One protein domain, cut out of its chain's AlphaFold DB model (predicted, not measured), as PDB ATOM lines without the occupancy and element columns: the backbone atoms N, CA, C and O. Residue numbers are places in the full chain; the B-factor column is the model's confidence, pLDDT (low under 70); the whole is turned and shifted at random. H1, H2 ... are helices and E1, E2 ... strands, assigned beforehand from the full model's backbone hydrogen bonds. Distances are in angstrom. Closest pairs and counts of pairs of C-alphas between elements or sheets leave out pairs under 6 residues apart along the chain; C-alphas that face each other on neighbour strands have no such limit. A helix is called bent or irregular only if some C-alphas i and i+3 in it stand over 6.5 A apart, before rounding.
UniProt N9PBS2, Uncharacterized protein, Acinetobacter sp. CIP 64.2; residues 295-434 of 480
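Overview. This is residues 295 to 434 of the 480 residues of an uncharacterized protein of Acinetobacter sp. CIP 64.2 (UniProt N9PBS2). A twisted sheet of seven strands makes the middle layer of a compact domain, with H1, H2 and H5 covering one face and H3 crossing the other. H2 and H5 run side by side, H1 crosses H2, and the short H4 lies beyond H3, off the sheet. The printed part has 140 residues, with five named helices and seven named strands in the order H1 E1 H2 E2 E3 H3 H4 E4 E5 H5 E6 E7. The mixed sheet runs E2 E1 E3 E5 E4 E6 E7, parallel from E2 to E5 and antiparallel from E5 to E7, and the class is mixed, helices and strands. The radius of gyration of the C-alphas is 13.9 A, and the rounded outline spans 42 by 31 by 28 A.

Along the chain. Find C-alpha 295 at (-25.466, -36.464, -18.120); from there H1 runs to residue 303, 14.7 A on. It is irregular, with C-alphas 295 and 298 lying 7.6 A apart. Next read E1, residues 306 to 309, and H2, residues 315 to 330, 22.8 A long from C-alpha 315 at (-40.468, -23.766, -15.709). E2 is residues 339 to 342, and E3 is residues 351 to 355, 13.8 A. H3 follows at residues 357 to 365, 12.0 A, then H4 at 373 to 376. E4, residues 380 to 385, spans 16.5 A, and E5, residues 388 to 393, spans 16.9 A. H5, residues 396 to 409, is 19.5 A long and irregular, with C-alphas 404 and 407 lying 7.4 A apart. E6 is residues 417 to 422, 12.8 A, and E7 is residues 428 to 433, 13.4 A, ending with C-alpha 433 at (-15.933, -30.102, -19.474).

Arrangement. Begin at edge strand E2, the parallel neighbour of E1 at 35 degrees, with N 307 and O 339 within hydrogen-bond range at 2.8 A. E1 and E3 are parallel at 21 degrees, with N 353 and O 308 at 2.8 A. Between E3 and E5 look at N 352 and O 389, 2.9 A. E4 and E5 are a hairpin, with N 381 and O 392 at 2.8 A. E4 and E6 are antiparallel, with N 384 and O 418 at 2.7 A; E6 and E7 form the other hairpin, with N 429 and O 421 at 2.8 A. E1, H2, E2 form a strand-helix-strand unit, two parallel neighbour strands with a helix between, its crossover right-handed. E5, H5, E6 form a split one, E4 lying between its strands, its crossover left-handed. H2 is over E1 and E3, along the strands, at a height over the sheet of 10.6 A. H5, on the same face, touches H2 at a shallow tilt of 11 degrees, the same way; their closest C-alphas are Thr 321 and Ser 403, 5.5 A. H1 touches H2 about perpendicular, at 87 degrees, with C-alphas 298 and 326 closest at 4.4 A. On the opposite face H3 runs across the strands, 9.0 A over the sheet; its closest C-alphas to E5 are Tyr 360 and Thr 393, 5.9 A. H3 and H4 only just touch, with 3 pairs of C-alphas within 8 A, Val 364 and Pro 373 closest at 6.8 A. In H2 and H3 every O i to N i+4 pair is within hydrogen-bond range; H1 has 4 of 5, H5 has 8 of 10, and H4 is too short for such a pair.

Size, cuts and confidence. The two farthest C-alphas are those of Asp 334 and Asn 369, 43.6 A apart. The printed part has no cut and no long link. Mean pLDDT of the printed part is 92.0, and no printed residue is under 70.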
ATOM      1  N   ALA A 295     -24.867 -35.166 -17.821       91.25
ATOM      2  CA  ALA A 295     -25.466 -36.464 -18.120       91.25
ATOM      3  C   ALA A 295     -26.049 -37.183 -16.887       91.25
ATOM      4  O   ALA A 295     -26.850 -38.092 -17.062       91.25
ATOM      5  N   SER A 296     -25.674 -36.826 -15.653       90.88
ATOM      6  CA  SER A 296     -26.231 -37.466 -14.452       90.88
ATOM      7  C   SER A 296     -27.501 -36.805 -13.923       90.88
ATOM      8  O   SER A 296     -28.103 -37.354 -13.003       90.88
ATOM      9  N   LEU A 297     -27.930 -35.673 -14.493       93.31
ATOM     10  CA  LEU A 297     -29.030 -34.839 -13.989       93.31
ATOM     11  C   LEU A 297     -30.278 -35.650 -13.627       93.31
ATOM     12  O   LEU A 297     -30.774 -35.558 -12.507       93.31
ATOM     13  N   SER A 298     -30.759 -36.494 -14.545       89.38
ATOM     14  CA  SER A 298     -31.976 -37.283 -14.325       89.38
ATOM     15  C   SER A 298     -31.831 -38.310 -13.195       89.38
ATOM     16  O   SER A 298     -32.786 -38.544 -12.461       89.38
ATOM     17  N   MET A 299     -30.643 -38.889 -13.005       87.94
ATOM     18  CA  MET A 299     -30.395 -39.823 -11.901       87.94
ATOM     19  C   MET A 299     -30.197 -39.094 -10.565       87.94
ATOM     20  O   MET A 299     -30.644 -39.565  -9.521       87.94
ATOM     21  N   SER A 300     -29.565 -37.920 -10.588       88.62
ATOM     22  CA  SER A 300     -29.440 -37.057  -9.414       88.62
ATOM     23  C   SER A 300     -30.818 -36.622  -8.910       88.62
ATOM     24  O   SER A 300     -31.110 -36.796  -7.728       88.62
ATOM     25  N   PHE A 301     -31.708 -36.192  -9.810       90.00
ATOM     26  CA  PHE A 301     -33.091 -35.852  -9.468       90.00
ATOM     27  C   PHE A 301     -33.871 -37.040  -8.884       90.00
ATOM     28  O   PHE A 301     -34.569 -36.885  -7.887       90.00
ATOM     29  N   ALA A 302     -33.708 -38.246  -9.435       85.50
ATOM     30  CA  ALA A 302     -34.360 -39.446  -8.905       85.50
ATOM     31  C   ALA A 302     -34.055 -39.717  -7.416       85.50
ATOM     32  O   ALA A 302     -34.882 -40.295  -6.716       85.50
ATOM     33  N   THR A 303     -32.879 -39.306  -6.930       83.62
ATOM     34  CA  THR A 303     -32.482 -39.468  -5.518       83.62
ATOM     35  C   THR A 303     -32.812 -38.257  -4.644       83.62
ATOM     36  O   THR A 303     -32.995 -38.412  -3.441       83.62
ATOM     37  N   HIS A 304     -32.920 -37.069  -5.241       89.75
ATOM     38  CA  HIS A 304     -33.215 -35.803  -4.570       89.75
ATOM     39  C   HIS A 304     -34.293 -35.062  -5.375       89.75
ATOM     40  O   HIS A 304     -33.975 -34.196  -6.193       89.75
ATOM     41  N   PRO A 305     -35.575 -35.410  -5.185       91.06
ATOM     42  CA  PRO A 305     -36.643 -35.042  -6.105       91.06
ATOM     43  C   PRO A 305     -37.185 -33.628  -5.854       91.06
ATOM     44  O   PRO A 305     -38.377 -33.386  -6.009       91.06
ATOM     45  N   THR A 306     -36.322 -32.681  -5.480       95.38
ATOM     46  CA  THR A 306     -36.672 -31.268  -5.290       95.38
ATOM     47  C   THR A 306     -36.117 -30.433  -6.441       95.38
ATOM     48  O   THR A 306     -34.942 -30.553  -6.782       95.38
ATOM     49  N   ILE A 307     -36.959 -29.581  -7.031       96.25
ATOM     50  CA  ILE A 307     -36.585 -28.628  -8.084       96.25
ATOM     51  C   ILE A 307     -36.978 -27.224  -7.646       96.25
ATOM     52  O   ILE A 307     -38.132 -26.982  -7.288       96.25
ATOM     53  N   ALA A 308     -36.043 -26.285  -7.721       96.50
ATOM     54  CA  ALA A 308     -36.350 -24.875  -7.572       96.50
ATOM     55  C   ALA A 308     -36.764 -24.265  -8.919       96.50
ATOM     56  O   ALA A 308     -36.047 -24.418  -9.905       96.50
ATOM     57  N   ILE A 309     -37.900 -23.566  -8.966       95.31
ATOM     58  CA  ILE A 309     -38.421 -22.915 -10.180       95.31
ATOM     59  C   ILE A 309     -38.622 -21.410  -9.968       95.31
ATOM     60  O   ILE A 309     -38.996 -20.964  -8.882       95.31
ATOM     61  N   ASP A 310     -38.396 -20.610 -11.008       91.62
ATOM     62  CA  ASP A 310     -38.532 -19.144 -10.969       91.62
ATOM     63  C   ASP A 310     -39.982 -18.622 -11.049       91.62
ATOM     64  O   ASP A 310     -40.210 -17.424 -10.880       91.62
ATOM     65  N   GLY A 311     -40.958 -19.509 -11.271       86.06
ATOM     66  CA  GLY A 311     -42.381 -19.175 -11.394       86.06
ATOM     67  C   GLY A 311     -42.788 -18.593 -12.753       86.06
ATOM     68  O   GLY A 311     -43.952 -18.238 -12.927       86.06
ATOM     69  N   ASN A 312     -41.861 -18.499 -13.712       92.81
ATOM     70  CA  ASN A 312     -42.178 -18.115 -15.083       92.81
ATOM     71  C   ASN A 312     -42.784 -19.302 -15.846       92.81
ATOM     72  O   ASN A 312     -42.434 -20.462 -15.609       92.81
ATOM     73  N   ALA A 313     -43.673 -18.997 -16.796       91.38
ATOM     74  CA  ALA A 313     -44.315 -20.013 -17.622       91.38
ATOM     75  C   ALA A 313     -43.272 -20.852 -18.382       91.38
ATOM     76  O   ALA A 313     -42.359 -20.307 -19.003       91.38
ATOM     77  N   GLY A 314     -43.424 -22.176 -18.338       92.69
ATOM     78  CA  GLY A 314     -42.497 -23.146 -18.932       92.69
ATOM     79  C   GLY A 314     -41.542 -23.787 -17.918       92.69
ATOM     80  O   GLY A 314     -41.063 -24.898 -18.148       92.69
ATOM     81  N   SER A 315     -41.317 -23.172 -16.752       94.94
ATOM     82  CA  SER A 315     -40.468 -23.766 -15.709       94.94
ATOM     83  C   SER A 315     -41.081 -25.047 -15.131       94.94
ATOM     84  O   SER A 315     -40.363 -26.019 -14.877       94.94
ATOM     85  N   LEU A 316     -42.412 -25.095 -14.980       94.56
ATOM     86  CA  LEU A 316     -43.120 -26.308 -14.563       94.56
ATOM     87  C   LEU A 316     -42.980 -27.426 -15.606       94.56
ATOM     88  O   LEU A 316     -42.785 -28.585 -15.248       94.56
ATOM     89  N   GLU A 317     -43.026 -27.086 -16.893       94.19
ATOM     90  CA  GLU A 317     -42.858 -28.047 -17.985       94.19
ATOM     91  C   GLU A 317     -41.474 -28.716 -17.954       94.19
ATOM     92  O   GLU A 317     -41.378 -29.944 -18.012       94.19
ATOM     93  N   ILE A 318     -40.406 -27.938 -17.761       96.00
ATOM     94  CA  ILE A 318     -39.042 -28.473 -17.615       96.00
ATOM     95  C   ILE A 318     -38.944 -29.411 -16.403       96.00
ATOM     96  O   ILE A 318     -38.332 -30.482 -16.490       96.00
ATOM     97  N   ALA A 319     -39.560 -29.040 -15.276       95.19
ATOM     98  CA  ALA A 319     -39.583 -29.868 -14.072       95.19
ATOM     99  C   ALA A 319     -40.322 -31.201 -14.299       95.19
ATOM    100  O   ALA A 319     -39.817 -32.266 -13.928       95.19
ATOM    101  N   MET A 320     -41.482 -31.163 -14.967       94.00
ATOM    102  CA  MET A 320     -42.250 -32.359 -15.331       94.00
ATOM    103  C   MET A 320     -41.457 -33.279 -16.263       94.00
ATOM    104  O   MET A 320     -41.344 -34.472 -15.983       94.00
ATOM    105  N   THR A 321     -40.849 -32.730 -17.318       94.12
ATOM    106  CA  THR A 321     -39.998 -33.488 -18.249       94.12
ATOM    107  C   THR A 321     -38.813 -34.112 -17.525       94.12
ATOM    108  O   THR A 321     -38.504 -35.285 -17.735       94.12
ATOM    109  N   THR A 322     -38.152 -33.370 -16.635       94.44
ATOM    110  CA  THR A 322     -37.024 -33.903 -15.860       94.44
ATOM    111  C   THR A 322     -37.446 -35.109 -15.023       94.44
ATOM    112  O   THR A 322     -36.749 -36.126 -15.021       94.44
ATOM    113  N   SER A 323     -38.618 -35.030 -14.386       92.75
ATOM    114  CA  SER A 323     -39.215 -36.137 -13.636       92.75
ATOM    115  C   SER A 323     -39.558 -37.334 -14.533       92.75
ATOM    116  O   SER A 323     -39.177 -38.466 -14.233       92.75
ATOM    117  N   GLN A 324     -40.167 -37.108 -15.698       91.69
ATOM    118  CA  GLN A 324     -40.479 -38.180 -16.651       91.69
ATOM    119  C   GLN A 324     -39.220 -38.882 -17.183       91.69
ATOM    120  O   GLN A 324     -39.184 -40.112 -17.276       91.69
ATOM    121  N   VAL A 325     -38.162 -38.129 -17.496       92.00
ATOM    122  CA  VAL A 325     -36.889 -38.713 -17.939       92.00
ATOM    123  C   VAL A 325     -36.212 -39.465 -16.794       92.00
ATOM    124  O   VAL A 325     -35.717 -40.568 -17.010       92.00
ATOM    125  N   ALA A 326     -36.246 -38.945 -15.565       91.94
ATOM    126  CA  ALA A 326     -35.741 -39.654 -14.391       91.94
ATOM    127  C   ALA A 326     -36.464 -40.991 -14.163       91.94
ATOM    128  O   ALA A 326     -35.804 -42.006 -13.944       91.94
ATOM    129  N   LYS A 327     -37.790 -41.034 -14.327       90.25
ATOM    130  CA  LYS A 327     -38.585 -42.269 -14.244       90.25
ATOM    131  C   LYS A 327     -38.112 -43.316 -15.258       90.25
ATOM    132  O   LYS A 327     -37.907 -44.476 -14.903       90.25
ATOM    133  N   LYS A 328     -37.833 -42.893 -16.497       87.62
ATOM    134  CA  LYS A 328     -37.244 -43.762 -17.531       87.62
ATOM    135  C   LYS A 328     -35.841 -44.251 -17.160       87.62
ATOM    136  O   LYS A 328     -35.536 -45.414 -17.405       87.62
ATOM    137  N   MET A 329     -35.014 -43.420 -16.521       88.19
ATOM    138  CA  MET A 329     -33.687 -43.839 -16.037       88.19
ATOM    139  C   MET A 329     -33.758 -44.834 -14.872       88.19
ATOM    140  O   MET A 329     -32.865 -45.665 -14.732       88.19
ATOM    141  N   LEU A 330     -34.820 -44.782 -14.064       87.62
ATOM    142  CA  LEU A 330     -35.106 -45.774 -13.024       87.62
ATOM    143  C   LEU A 330     -35.762 -47.056 -13.573       87.62
ATOM    144  O   LEU A 330     -35.821 -48.053 -12.855       87.62
ATOM    145  N   MET A 331     -36.223 -47.033 -14.831       85.62
ATOM    146  CA  MET A 331     -36.944 -48.107 -15.534       85.62
ATOM    147  C   MET A 331     -38.171 -48.631 -14.775       85.62
ATOM    148  O   MET A 331     -38.449 -49.835 -14.758       85.62
ATOM    149  N   THR A 332     -38.908 -47.722 -14.144       84.81
ATOM    150  CA  THR A 332     -40.184 -48.019 -13.487       84.81
ATOM    151  C   THR A 332     -41.305 -47.172 -14.087       84.81
ATOM    152  O   THR A 332     -41.061 -46.149 -14.729       84.81
ATOM    153  N   ASN A 333     -42.545 -47.614 -13.895       83.12
ATOM    154  CA  ASN A 333     -43.732 -46.829 -14.208       83.12
ATOM    155  C   ASN A 333     -44.230 -46.003 -13.016       83.12
ATOM    156  O   ASN A 333     -45.028 -45.087 -13.234       83.12
ATOM    157  N   ASP A 334     -43.722 -46.286 -11.817       88.69
ATOM    158  CA  ASP A 334     -44.093 -45.627 -10.566       88.69
ATOM    159  C   ASP A 334     -43.792 -44.119 -10.601       88.69
ATOM    160  O   ASP A 334     -42.830 -43.686 -11.248       88.69
ATOM    161  N   PRO A 335     -44.587 -43.287  -9.908       89.81
ATOM    162  CA  PRO A 335     -44.358 -41.849  -9.847       89.81
ATOM    163  C   PRO A 335     -43.068 -41.499  -9.089       89.81
ATOM    164  O   PRO A 335     -42.637 -42.217  -8.189       89.81
ATOM    165  N   ILE A 336     -42.471 -40.344  -9.401       90.06
ATOM    166  CA  ILE A 336     -41.389 -39.746  -8.601       90.06
ATOM    167  C   ILE A 336     -41.998 -38.686  -7.671       90.06
ATOM    168  O   ILE A 336     -42.866 -37.932  -8.120       90.06
ATOM    169  N   PRO A 337     -41.557 -38.573  -6.403       89.31
ATOM    170  CA  PRO A 337     -42.071 -37.575  -5.465       89.31
ATOM    171  C   PRO A 337     -41.531 -36.164  -5.759       89.31
ATOM    172  O   PRO A 337     -40.875 -35.551  -4.921       89.31
ATOM    173  N   LEU A 338     -41.821 -35.645  -6.958       92.88
ATOM    174  CA  LEU A 338     -41.426 -34.315  -7.425       92.88
ATOM    175  C   LEU A 338     -41.888 -33.238  -6.441       92.88
ATOM    176  O   LEU A 338     -43.078 -33.065  -6.211       92.88
ATOM    177  N   ASN A 339     -40.965 -32.474  -5.884       94.44
ATOM    178  CA  ASN A 339     -41.250 -31.350  -5.015       94.44
ATOM    179  C   ASN A 339     -40.751 -30.061  -5.659       94.44
ATOM    180  O   ASN A 339     -39.581 -29.962  -6.014       94.44
ATOM    181  N   LEU A 340     -41.627 -29.069  -5.800       94.81
ATOM    182  CA  LEU A 340     -41.242 -27.761  -6.319       94.81
ATOM    183  C   LEU A 340     -41.077 -26.768  -5.176       94.81
ATOM    184  O   LEU A 340     -41.920 -26.692  -4.280       94.81
ATOM    185  N   VAL A 341     -40.003 -25.991  -5.233       95.38
ATOM    186  CA  VAL A 341     -39.763 -24.847  -4.351       95.38
ATOM    187  C   VAL A 341     -39.513 -23.599  -5.190       95.38
ATOM    188  O   VAL A 341     -39.217 -23.678  -6.383       95.38
ATOM    189  N   LYS A 342     -39.669 -22.423  -4.586       94.38
ATOM    190  CA  LYS A 342     -39.364 -21.167  -5.271       94.38
ATOM    191  C   LYS A 342     -37.850 -21.010  -5.402       94.38
ATOM    192  O   LYS A 342     -37.134 -21.225  -4.430       94.38
ATOM    193  N   LEU A 343     -37.386 -20.589  -6.574       93.56
ATOM    194  CA  LEU A 343     -35.983 -20.273  -6.813       93.56
ATOM    195  C   LEU A 343     -35.520 -19.115  -5.920       93.56
ATOM    196  O   LEU A 343     -36.023 -17.996  -6.029       93.56
ATOM    197  N   ASP A 344     -34.539 -19.397  -5.061       91.81
ATOM    198  CA  ASP A 344     -33.815 -18.417  -4.254       91.81
ATOM    199  C   ASP A 344     -32.329 -18.448  -4.650       91.81
ATOM    200  O   ASP A 344     -31.633 -19.419  -4.342       91.81
ATOM    201  N   PRO A 345     -31.802 -17.394  -5.301       86.44
ATOM    202  CA  PRO A 345     -30.389 -17.317  -5.668       86.44
ATOM    203  C   PRO A 345     -29.419 -17.454  -4.483       86.44
ATOM    204  O   PRO A 345     -28.274 -17.853  -4.679       86.44
ATOM    205  N   ASN A 346     -29.857 -17.139  -3.258       90.75
ATOM    206  CA  ASN A 346     -29.029 -17.245  -2.053       90.75
ATOM    207  C   ASN A 346     -29.065 -18.647  -1.427       90.75
ATOM    208  O   ASN A 346     -28.205 -18.979  -0.610       90.75
ATOM    209  N   LYS A 347     -30.066 -19.457  -1.784       90.00
ATOM    210  CA  LYS A 347     -30.266 -20.830  -1.304       90.00
ATOM    211  C   LYS A 347     -30.660 -21.732  -2.479       90.00
ATOM    212  O   LYS A 347     -31.795 -22.200  -2.537       90.00
ATOM    213  N   PRO A 348     -29.744 -21.940  -3.438       89.12
ATOM    214  CA  PRO A 348     -30.020 -22.774  -4.594       89.12
ATOM    215  C   PRO A 348     -30.184 -24.234  -4.177       89.12
ATOM    216  O   PRO A 348     -29.447 -24.739  -3.324       89.12
ATOM    217  N   GLU A 349     -31.115 -24.912  -4.833       94.50
ATOM    218  CA  GLU A 349     -31.316 -26.345  -4.678       94.50
ATOM    219  C   GLU A 349     -30.324 -27.128  -5.545       94.50
ATOM    220  O   GLU A 349     -29.569 -26.569  -6.351       94.50
ATOM    221  N   LEU A 350     -30.341 -28.456  -5.396       94.50
ATOM    222  CA  LEU A 350     -29.565 -29.355  -6.249       94.50
ATOM    223  C   LEU A 350     -29.934 -29.200  -7.732       94.50
ATOM    224  O   LEU A 350     -29.063 -29.330  -8.587       94.50
ATOM    225  N   LEU A 351     -31.205 -28.931  -8.038       96.81
ATOM    226  CA  LEU A 351     -31.677 -28.675  -9.393       96.81
ATOM    227  C   LEU A 351     -32.490 -27.381  -9.429       96.81
ATOM    228  O   LEU A 351     -33.519 -27.265  -8.761       96.81
ATOM    229  N   ASN A 352     -32.046 -26.434 -10.248       96.75
ATOM    230  CA  ASN A 352     -32.693 -25.147 -10.449       96.75
ATOM    231  C   ASN A 352     -33.129 -25.003 -11.907       96.75
ATOM    232  O   ASN A 352     -32.401 -25.362 -12.834       96.75
ATOM    233  N   VAL A 353     -34.321 -24.459 -12.114       97.00
ATOM    234  CA  VAL A 353     -34.909 -24.216 -13.428       97.00
ATOM    235  C   VAL A 353     -35.304 -22.755 -13.535       97.00
ATOM    236  O   VAL A 353     -35.958 -22.203 -12.646       97.00
ATOM    237  N   GLN A 354     -34.928 -22.142 -14.653       95.94
ATOM    238  CA  GLN A 354     -35.220 -20.748 -14.923       95.94
ATOM    239  C   GLN A 354     -35.600 -20.517 -16.391       95.94
ATOM    240  O   GLN A 354     -34.880 -20.914 -17.309       95.94
ATOM    241  N   VAL A 355     -36.701 -19.804 -16.615       96.50
ATOM    242  CA  VAL A 355     -37.096 -19.274 -17.924       96.50
ATOM    243  C   VAL A 355     -36.819 -17.774 -17.891       96.50
ATOM    244  O   VAL A 355     -37.619 -16.978 -17.404       96.50
ATOM    245  N   ASN A 356     -35.635 -17.372 -18.356       96.06
ATOM    246  CA  ASN A 356     -35.186 -15.984 -18.293       96.06
ATOM    247  C   ASN A 356     -34.291 -15.634 -19.487       96.06
ATOM    248  O   ASN A 356     -33.093 -15.929 -19.499       96.06
ATOM    249  N   ALA A 357     -34.868 -14.922 -20.458       95.06
ATOM    250  CA  ALA A 357     -34.184 -14.483 -21.673       95.06
ATOM    251  C   ALA A 357     -32.900 -13.682 -21.409       95.06
ATOM    252  O   ALA A 357     -31.920 -13.836 -22.138       95.06
ATOM    253  N   ASN A 358     -32.871 -12.843 -20.367       94.44
ATOM    254  CA  ASN A 358     -31.714 -11.995 -20.079       94.44
ATOM    255  C   ASN A 358     -30.528 -12.827 -19.592       94.44
ATOM    256  O   ASN A 358     -29.428 -12.702 -20.130       94.44
ATOM    257  N   ILE A 359     -30.757 -13.710 -18.615       93.19
ATOM    258  CA  ILE A 359     -29.714 -14.596 -18.082       93.19
ATOM    259  C   ILE A 359     -29.275 -15.590 -19.156       93.19
ATOM    260  O   ILE A 359     -28.077 -15.773 -19.365       93.19
ATOM    261  N   TYR A 360     -30.224 -16.170 -19.897       95.25
ATOM    262  CA  TYR A 360     -29.926 -17.056 -21.019       95.25
ATOM    263  C   TYR A 360     -28.998 -16.381 -22.036       95.25
ATOM    264  O   TYR A 360     -27.923 -16.896 -22.351       95.25
ATOM    265  N   ARG A 361     -29.362 -15.179 -22.499       93.00
ATOM    266  CA  ARG A 361     -28.566 -14.422 -23.467       93.00
ATOM    267  C   ARG A 361     -27.187 -14.078 -22.915       93.00
ATOM    268  O   ARG A 361     -26.208 -14.236 -23.634       93.00
ATOM    269  N   GLN A 362     -27.080 -13.658 -21.653       92.31
ATOM    270  CA  GLN A 362     -25.784 -13.409 -21.011       92.31
ATOM    271  C   GLN A 362     -24.892 -14.659 -21.027       92.31
ATOM    272  O   GLN A 362     -23.725 -14.573 -21.403       92.31
ATOM    273  N   GLN A 363     -25.448 -15.827 -20.697       91.75
ATOM    274  CA  GLN A 363     -24.720 -17.096 -20.709       91.75
ATOM    275  C   GLN A 363     -24.280 -17.505 -22.121       91.75
ATOM    276  O   GLN A 363     -23.162 -17.989 -22.289       91.75
ATOM    277  N   VAL A 364     -25.111 -17.277 -23.143       92.12
ATOM    278  CA  VAL A 364     -24.739 -17.500 -24.551       92.12
ATOM    279  C   VAL A 364     -23.605 -16.563 -24.975       92.12
ATOM    280  O   VAL A 364     -22.643 -17.003 -25.608       92.12
ATOM    281  N   LEU A 365     -23.667 -15.282 -24.590       90.81
ATOM    282  CA  LEU A 365     -22.657 -14.281 -24.952       90.81
ATOM    283  C   LEU A 365     -21.268 -14.591 -24.361       90.81
ATOM    284  O   LEU A 365     -20.265 -14.219 -24.963       90.81
ATOM    285  N   MET A 366     -21.181 -15.319 -23.245       90.81
ATOM    286  CA  MET A 366     -19.897 -15.782 -22.689       90.81
ATOM    287  C   MET A 366     -19.191 -16.833 -23.563       90.81
ATOM    288  O   MET A 366     -18.013 -17.117 -23.352       90.81
ATOM    289  N   HIS A 367     -19.886 -17.416 -24.543       91.19
ATOM    290  CA  HIS A 367     -19.377 -18.487 -25.402       91.19
ATOM    291  C   HIS A 367     -19.478 -18.148 -26.901       91.19
ATOM    292  O   HIS A 367     -19.584 -19.051 -27.730       91.19
ATOM    293  N   GLN A 368     -19.400 -16.862 -27.266       85.25
ATOM    294  CA  GLN A 368     -19.471 -16.387 -28.663       85.25
ATOM    295  C   GLN A 368     -18.457 -17.039 -29.613       85.25
ATOM    296  O   GLN A 368     -18.719 -17.152 -30.804       85.25
ATOM    297  N   ASN A 369     -17.319 -17.512 -29.099       84.19
ATOM    298  CA  ASN A 369     -16.311 -18.200 -29.912       84.19
ATOM    299  C   ASN A 369     -16.778 -19.584 -30.403       84.19
ATOM    300  O   ASN A 369     -16.215 -20.117 -31.354       84.19
ATOM    301  N   THR A 370     -17.784 -20.169 -29.750       84.81
ATOM    302  CA  THR A 370     -18.336 -21.496 -30.068       84.81
ATOM    303  C   THR A 370     -19.770 -21.405 -30.589       84.81
ATOM    304  O   THR A 370     -20.214 -22.274 -31.335       84.81
ATOM    305  N   LEU A 371     -20.510 -20.373 -30.179       88.25
ATOM    306  CA  LEU A 371     -21.936 -20.224 -30.435       88.25
ATOM    307  C   LEU A 371     -22.227 -19.022 -31.328       88.25
ATOM    308  O   LEU A 371     -21.773 -17.914 -31.058       88.25
ATOM    309  N   TYR A 372     -23.092 -19.228 -32.319       83.06
ATOM    310  CA  TYR A 372     -23.702 -18.147 -33.086       83.06
ATOM    311  C   TYR A 372     -25.060 -17.771 -32.459       83.06
ATOM    312  O   TYR A 372     -25.988 -18.577 -32.541       83.06
ATOM    313  N   PRO A 373     -25.222 -16.584 -31.836       78.56
ATOM    314  CA  PRO A 373     -26.399 -16.272 -31.014       78.56
ATOM    315  C   PRO A 373     -27.768 -16.387 -31.714       78.56
ATOM    316  O   PRO A 373     -28.711 -16.858 -31.084       78.56
ATOM    317  N   PRO A 374     -27.931 -16.030 -33.004       82.44
ATOM    318  CA  PRO A 374     -29.206 -16.256 -33.689       82.44
ATOM    319  C   PRO A 374     -29.586 -17.739 -33.810       82.44
ATOM    320  O   PRO A 374     -30.767 -18.065 -33.815       82.44
ATOM    321  N   ALA A 375     -28.604 -18.646 -33.854       83.44
ATOM    322  CA  ALA A 375     -28.846 -20.090 -33.908       83.44
ATOM    323  C   ALA A 375     -29.143 -20.714 -32.530       83.44
ATOM    324  O   ALA A 375     -29.446 -21.905 -32.458       83.44
ATOM    325  N   THR A 376     -29.054 -19.940 -31.440       88.12
ATOM    326  CA  THR A 376     -29.360 -20.409 -30.077       88.12
ATOM    327  C   THR A 376     -30.756 -20.018 -29.597       88.12
ATOM    328  O   THR A 376     -31.127 -20.394 -28.493       88.12
ATOM    329  N   ALA A 377     -31.520 -19.251 -30.380       90.44
ATOM    330  CA  ALA A 377     -32.886 -18.874 -30.018       90.44
ATOM    331  C   ALA A 377     -33.757 -20.114 -29.754       90.44
ATOM    332  O   ALA A 377     -33.577 -21.149 -30.402       90.44
ATOM    333  N   ASN A 378     -34.675 -20.012 -28.789       94.19
ATOM    334  CA  ASN A 378     -35.544 -21.107 -28.344       94.19
ATOM    335  C   ASN A 378     -34.773 -22.367 -27.903       94.19
ATOM    336  O   ASN A 378     -35.314 -23.476 -27.915       94.19
ATOM    337  N   GLY A 379     -33.487 -22.231 -27.577       94.62
ATOM    338  CA  GLY A 379     -32.660 -23.305 -27.051       94.62
ATOM    339  C   GLY A 379     -32.686 -23.350 -25.528       94.62
ATOM    340  O   GLY A 379     -33.286 -22.513 -24.858       94.62
ATOM    341  N   PHE A 380     -31.955 -24.304 -24.962       97.38
ATOM    342  CA  PHE A 380     -31.775 -24.404 -23.517       97.38
ATOM    343  C   PHE A 380     -30.322 -24.709 -23.154       97.38
ATOM    344  O   PHE A 380     -29.577 -25.354 -23.896       97.38
ATOM    345  N   LEU A 381     -29.912 -24.212 -21.995       97.56
ATOM    346  CA  LEU A 381     -28.621 -24.446 -21.369       97.56
ATOM    347  C   LEU A 381     -28.810 -25.399 -20.199       97.56
ATOM    348  O   LEU A 381     -29.736 -25.229 -19.409       97.56
ATOM    349  N   VAL A 382     -27.900 -26.361 -20.070       97.69
ATOM    350  CA  VAL A 382     -27.805 -27.197 -18.872       97.69
ATOM    351  C   VAL A 382     -26.377 -27.147 -18.361       97.69
ATOM    352  O   VAL A 382     -25.435 -27.454 -19.099       97.69
ATOM    353  N   SER A 383     -26.211 -26.752 -17.105       96.75
ATOM    354  CA  SER A 383     -24.919 -26.715 -16.422       96.75
ATOM    355  C   SER A 383     -24.905 -27.597 -15.188       96.75
ATOM    356  O   SER A 383     -25.923 -27.790 -14.537       96.75
ATOM    357  N   PHE A 384     -23.720 -28.102 -14.876       96.00
ATOM    358  CA  PHE A 384     -23.361 -28.814 -13.670       96.00
ATOM    359  C   PHE A 384     -22.133 -28.144 -13.050       96.00
ATOM    360  O   PHE A 384     -21.046 -28.160 -13.639       96.00
ATOM    361  N   HIS A 385     -22.301 -27.563 -11.867       93.06
ATOM    362  CA  HIS A 385     -21.234 -26.945 -11.077       93.06
ATOM    363  C   HIS A 385     -21.558 -27.087  -9.593       93.06
ATOM    364  O   HIS A 385     -22.724 -27.144  -9.216       93.06
ATOM    365  N   ASP A 386     -20.533 -27.218  -8.751       88.56
ATOM    366  CA  ASP A 386     -20.694 -27.378  -7.298       88.56
ATOM    367  C   ASP A 386     -21.718 -28.458  -6.895       88.56
ATOM    368  O   ASP A 386     -22.468 -28.291  -5.940       88.56
ATOM    369  N   GLN A 387     -21.764 -29.570  -7.644       88.06
ATOM    370  CA  GLN A 387     -22.718 -30.679  -7.456       88.06
ATOM    371  C   GLN A 387     -24.199 -30.319  -7.681       88.06
ATOM    372  O   GLN A 387     -25.083 -31.104  -7.342       88.06
ATOM    373  N   ARG A 388     -24.469 -29.166  -8.293       93.88
ATOM    374  CA  ARG A 388     -25.803 -28.660  -8.628       93.88
ATOM    375  C   ARG A 388     -25.998 -28.601 -10.131       93.88
ATOM    376  O   ARG A 388     -25.033 -28.536 -10.894       93.88
ATOM    377  N   PHE A 389     -27.255 -28.593 -10.536       96.88
ATOM    378  CA  PHE A 389     -27.699 -28.495 -11.912       96.88
ATOM    379  C   PHE A 389     -28.520 -27.228 -12.099       96.88
ATOM    380  O   PHE A 389     -29.451 -26.985 -11.335       96.88
ATOM    381  N   ASP A 390     -28.234 -26.482 -13.161       97.00
ATOM    382  CA  ASP A 390     -29.087 -25.377 -13.587       97.00
ATOM    383  C   ASP A 390     -29.559 -25.622 -15.014       97.00
ATOM    384  O   ASP A 390     -28.754 -25.935 -15.899       97.00
ATOM    385  N   ILE A 391     -30.863 -25.468 -15.232       97.94
ATOM    386  CA  ILE A 391     -31.496 -25.487 -16.547       97.94
ATOM    387  C   ILE A 391     -32.022 -24.083 -16.828       97.94
ATOM    388  O   ILE A 391     -32.839 -23.562 -16.070       97.94
ATOM    389  N   ILE A 392     -31.559 -23.474 -17.919       97.50
ATOM    390  CA  ILE A 392     -31.927 -22.106 -18.292       97.50
ATOM    391  C   ILE A 392     -32.405 -22.085 -19.740       97.50
ATOM    392  O   ILE A 392     -31.716 -22.576 -20.633       97.50
ATOM    393  N   THR A 393     -33.554 -21.469 -19.985       97.38
ATOM    394  CA  THR A 393     -34.107 -21.231 -21.325       97.38
ATOM    395  C   THR A 393     -34.506 -19.764 -21.488       97.38
ATOM    396  O   THR A 393     -34.652 -19.037 -20.501       97.38
ATOM    397  N   ASP A 394     -34.661 -19.308 -22.728       94.06
ATOM    398  CA  ASP A 394     -35.080 -17.943 -23.045       94.06
ATOM    399  C   ASP A 394     -36.601 -17.729 -23.003       94.06
ATOM    400  O   ASP A 394     -37.053 -16.599 -22.819       94.06
ATOM    401  N   SER A 395     -37.389 -18.793 -23.176       95.31
ATOM    402  CA  SER A 395     -38.821 -18.699 -23.474       95.31
ATOM    403  C   SER A 395     -39.594 -19.991 -23.172       95.31
ATOM    404  O   SER A 395     -39.003 -21.053 -22.947       95.31
ATOM    405  N   ILE A 396     -40.932 -19.907 -23.256       93.88
ATOM    406  CA  ILE A 396     -41.841 -21.071 -23.258       93.88
ATOM    407  C   ILE A 396     -41.482 -22.022 -24.408       93.88
ATOM    408  O   ILE A 396     -41.425 -23.231 -24.209       93.88
ATOM    409  N   GLN A 397     -41.169 -21.496 -25.598       94.06
ATOM    410  CA  GLN A 397     -40.781 -22.327 -26.740       94.06
ATOM    411  C   GLN A 397     -39.499 -23.118 -26.450       94.06
ATOM    412  O   GLN A 397     -39.406 -24.298 -26.789       94.06
ATOM    413  N   GLY A 398     -38.528 -22.509 -25.767       96.00
ATOM    414  CA  GLY A 398     -37.331 -23.224 -25.332       96.00
ATOM    415  C   GLY A 398     -37.599 -24.277 -24.247       96.00
ATOM    416  O   GLY A 398     -36.988 -25.346 -24.282       96.00
ATOM    417  N   ALA A 399     -38.577 -24.061 -23.355       95.81
ATOM    418  CA  ALA A 399     -39.052 -25.096 -22.426       95.81
ATOM    419  C   ALA A 399     -39.705 -26.284 -23.164       95.81
ATOM    420  O   ALA A 399     -39.416 -27.441 -22.862       95.81
ATOM    421  N   GLN A 400     -40.490 -26.019 -24.208       93.94
ATOM    422  CA  GLN A 400     -41.067 -27.070 -25.056       93.94
ATOM    423  C   GLN A 400     -40.005 -27.834 -25.850       93.94
ATOM    424  O   GLN A 400     -40.078 -29.058 -26.004       93.94
ATOM    425  N   ASN A 401     -38.979 -27.131 -26.334       95.69
ATOM    426  CA  ASN A 401     -37.828 -27.761 -26.972       95.69
ATOM    427  C   ASN A 401     -37.053 -28.636 -25.978       95.69
ATOM    428  O   ASN A 401     -36.649 -29.740 -26.346       95.69
ATOM    429  N   PHE A 402     -36.927 -28.222 -24.712       96.12
ATOM    430  CA  PHE A 402     -36.411 -29.084 -23.644       96.12
ATOM    431  C   PHE A 402     -37.245 -30.365 -23.511       96.12
ATOM    432  O   PHE A 402     -36.684 -31.454 -23.630       96.12
ATOM    433  N   SER A 403     -38.573 -30.269 -23.383       92.81
ATOM    434  CA  SER A 403     -39.476 -31.434 -23.319       92.81
ATOM    435  C   SER A 403     -39.315 -32.398 -24.491       92.81
ATOM    436  O   SER A 403     -39.280 -33.617 -24.321       92.81
ATOM    437  N   LYS A 404     -39.169 -31.859 -25.702       92.06
ATOM    438  CA  LYS A 404     -39.042 -32.643 -26.935       92.06
ATOM    439  C   LYS A 404     -37.687 -33.338 -27.080       92.06
ATOM    440  O   LYS A 404     -37.614 -34.402 -27.711       92.06
ATOM    441  N   LEU A 405     -36.618 -32.707 -26.597       94.31
ATOM    442  CA  LEU A 405     -35.240 -33.081 -26.922       94.31
ATOM    443  C   LEU A 405     -34.509 -33.750 -25.762       94.31
ATOM    444  O   LEU A 405     -33.695 -34.634 -26.025       94.31
ATOM    445  N   TRP A 406     -34.792 -33.374 -24.510       94.50
ATOM    446  CA  TRP A 406     -33.976 -33.740 -23.349       94.50
ATOM    447  C   TRP A 406     -33.748 -35.247 -23.220       94.50
ATOM    448  O   TRP A 406     -32.610 -35.678 -23.042       94.50
ATOM    449  N   GLU A 407     -34.798 -36.052 -23.388       91.31
ATOM    450  CA  GLU A 407     -34.699 -37.514 -23.374       91.31
ATOM    451  C   GLU A 407     -33.837 -38.051 -24.525       91.31
ATOM    452  O   GLU A 407     -32.963 -38.894 -24.325       91.31
ATOM    453  N   LYS A 408     -34.065 -37.541 -25.739       91.00
ATOM    454  CA  LYS A 408     -33.449 -38.043 -26.977       91.00
ATOM    455  C   LYS A 408     -31.951 -37.789 -27.015       91.00
ATOM    456  O   LYS A 408     -31.205 -38.575 -27.591       91.00
ATOM    457  N   ILE A 409     -31.504 -36.696 -26.403       92.12
ATOM    458  CA  ILE A 409     -30.092 -36.321 -26.405       92.12
ATOM    459  C   ILE A 409     -29.280 -37.009 -25.303       92.12
ATOM    460  O   ILE A 409     -28.056 -36.959 -25.381       92.12
ATOM    461  N   GLN A 410     -29.897 -37.670 -24.310       89.69
ATOM    462  CA  GLN A 410     -29.185 -38.246 -23.150       89.69
ATOM    463  C   GLN A 410     -28.018 -39.160 -23.547       89.69
ATOM    464  O   GLN A 410     -26.944 -39.113 -22.945       89.69
ATOM    465  N   GLN A 411     -28.206 -39.983 -24.582       85.06
ATOM    466  CA  GLN A 411     -27.167 -40.894 -25.075       85.06
ATOM    467  C   GLN A 411     -25.985 -40.146 -25.710       85.06
ATOM    468  O   GLN A 411     -24.848 -40.606 -25.614       85.06
ATOM    469  N   ASN A 412     -26.246 -38.969 -26.286       87.25
ATOM    470  CA  ASN A 412     -25.275 -38.159 -27.019       87.25
ATOM    471  C   ASN A 412     -24.500 -37.187 -26.122       87.25
ATOM    472  O   ASN A 412     -23.487 -36.647 -26.562       87.25
ATOM    473  N   ILE A 413     -24.946 -36.950 -24.882       90.62
ATOM    474  CA  ILE A 413     -24.222 -36.097 -23.931       90.62
ATOM    475  C   ILE A 413     -22.951 -36.838 -23.487       90.62
ATOM    476  O   ILE A 413     -23.043 -37.902 -22.857       90.62
ATOM    477  N   PRO A 414     -21.750 -36.302 -23.779       87.25
ATOM    478  CA  PRO A 414     -20.516 -36.949 -23.370       87.25
ATOM    479  C   PRO A 414     -20.363 -36.957 -21.855       87.25
ATOM    480  O   PRO A 414     -20.779 -36.029 -21.158       87.25
ATOM    481  N   ASN A 415     -19.682 -37.983 -21.351       89.38
ATOM    482  CA  ASN A 415     -19.294 -38.014 -19.951       89.38
ATOM    483  C   ASN A 415     -18.409 -36.797 -19.610       89.38
ATOM    484  O   ASN A 415     -17.587 -36.372 -20.428       89.38
ATOM    485  N   ASN A 416     -18.555 -36.268 -18.395       90.69
ATOM    486  CA  ASN A 416     -17.833 -35.115 -17.866       90.69
ATOM    487  C   ASN A 416     -18.168 -33.779 -18.550       90.69
ATOM    488  O   ASN A 416     -17.459 -32.805 -18.326       90.69
ATOM    489  N   ALA A 417     -19.216 -33.671 -19.373       94.12
ATOM    490  CA  ALA A 417     -19.692 -32.359 -19.814       94.12
ATOM    491  C   ALA A 417     -20.245 -31.588 -18.600       94.12
ATOM    492  O   ALA A 417     -21.187 -32.052 -17.963       94.12
ATOM    493  N   SER A 418     -19.661 -30.435 -18.260       95.31
ATOM    494  CA  SER A 418     -20.155 -29.582 -17.167       95.31
ATOM    495  C   SER A 418     -21.123 -28.518 -17.657       95.31
ATOM    496  O   SER A 418     -21.909 -28.018 -16.870       95.31
ATOM    497  N   LYS A 419     -21.101 -28.155 -18.940       96.38
ATOM    498  CA  LYS A 419     -22.058 -27.199 -19.500       96.38
ATOM    499  C   LYS A 419     -22.317 -27.506 -20.959       96.38
ATOM    500  O   LYS A 419     -21.369 -27.643 -21.737       96.38
ATOM    501  N   ILE A 420     -23.590 -27.587 -21.323       96.44
ATOM    502  CA  ILE A 420     -24.033 -27.783 -22.701       96.44
ATOM    503  C   ILE A 420     -25.080 -26.743 -23.081       96.44
ATOM    504  O   ILE A 420     -25.835 -26.276 -22.229       96.44
ATOM    505  N   LEU A 421     -25.137 -26.427 -24.370       96.56
ATOM    506  CA  LEU A 421     -26.271 -25.759 -24.996       96.56
ATOM    507  C   LEU A 421     -26.907 -26.705 -26.001       96.56
ATOM    508  O   LEU A 421     -26.202 -27.383 -26.747       96.56
ATOM    509  N   VAL A 422     -28.230 -26.716 -26.038       96.31
ATOM    510  CA  VAL A 422     -29.006 -27.456 -27.025       96.31
ATOM    511  C   VAL A 422     -29.854 -26.464 -27.801       96.31
ATOM    512  O   VAL A 422     -30.598 -25.682 -27.210       96.31
ATOM    513  N   THR A 423     -29.704 -26.463 -29.121       93.94
ATOM    514  CA  THR A 423     -30.486 -25.595 -30.010       93.94
ATOM    515  C   THR A 423     -31.887 -26.155 -30.231       93.94
ATOM    516  O   THR A 423     -32.148 -27.332 -29.979       93.94
ATOM    517  N   GLU A 424     -32.776 -25.339 -30.795       92.56
ATOM    518  CA  GLU A 424     -34.115 -25.763 -31.222       92.56
ATOM    519  C   GLU A 424     -34.094 -26.995 -32.154       92.56
ATOM    520  O   GLU A 424     -34.951 -27.876 -32.068       92.56
ATOM    521  N   SER A 425     -33.070 -27.107 -33.009       89.81
ATOM    522  CA  SER A 425     -32.864 -28.254 -33.904       89.81
ATOM    523  C   SER A 425     -32.386 -29.535 -33.203       89.81
ATOM    524  O   SER A 425     -32.372 -30.596 -33.827       89.81
ATOM    525  N   GLY A 426     -31.994 -29.467 -31.927       89.81
ATOM    526  CA  GLY A 426     -31.435 -30.596 -31.178       89.81
ATOM    527  C   GLY A 426     -29.919 -30.756 -31.290       89.81
ATOM    528  O   GLY A 426     -29.385 -31.766 -30.829       89.81
ATOM    529  N   GLN A 427     -29.207 -29.786 -31.871       91.69
ATOM    530  CA  GLN A 427     -27.747 -29.807 -31.893       91.69
ATOM    531  C   GLN A 427     -27.193 -29.515 -30.495       91.69
ATOM    532  O   GLN A 427     -27.542 -28.513 -29.875       91.69
ATOM    533  N   VAL A 428     -26.308 -30.392 -30.010       93.56
ATOM    534  CA  VAL A 428     -25.686 -30.279 -28.685       93.56
ATOM    535  C   VAL A 428     -24.293 -29.661 -28.814       93.56
ATOM    536  O   VAL A 428     -23.389 -30.258 -29.397       93.56
ATOM    537  N   PHE A 429     -24.103 -28.484 -28.226       93.75
ATOM    538  CA  PHE A 429     -22.816 -27.806 -28.105       93.75
ATOM    539  C   PHE A 429     -22.242 -28.018 -26.707       93.75
ATOM    540  O   PHE A 429     -22.877 -27.689 -25.706       93.75
ATOM    541  N   ILE A 430     -21.018 -28.539 -26.625       94.00
ATOM    542  CA  ILE A 430     -20.308 -28.712 -25.354       94.00
ATOM    543  C   ILE A 430     -19.543 -27.424 -25.069       94.00
ATOM    544  O   ILE A 430     -18.579 -27.111 -25.765       94.00
ATOM    545  N   LEU A 431     -19.965 -26.687 -24.048       93.06
ATOM    546  CA  LEU A 431     -19.381 -25.392 -23.704       93.06
ATOM    547  C   LEU A 431     -18.247 -25.532 -22.691       93.06
ATOM    548  O   LEU A 431     -17.274 -24.784 -22.746       93.06
ATOM    549  N   GLN A 432     -18.368 -26.490 -21.767       92.12
ATOM    550  CA  GLN A 432     -17.368 -26.763 -20.735       92.12
ATOM    551  C   GLN A 432     -17.332 -28.258 -20.385       92.12
ATOM    552  O   GLN A 432     -18.337 -28.970 -20.489       92.12
ATOM    553  N   LYS A 433     -16.158 -28.735 -19.957       91.50
ATOM    554  CA  LYS A 433     -15.933 -30.102 -19.474       91.50
ATOM    555  C   LYS A 433     -15.303 -30.068 -18.085       91.50
ATOM    556  O   LYS A 433     -14.421 -29.255 -17.825       91.50
ATOM    557  N   ILE A 434     -15.711 -30.997 -17.228       86.56
ATOM    558  CA  ILE A 434     -15.040 -31.305 -15.970       86.56
ATOM    559  C   ILE A 434     -13.672 -31.888 -16.324       86.56
ATOM    560  O   ILE A 434     -13.572 -32.949 -16.946       86.56
TER     561      ILE A 434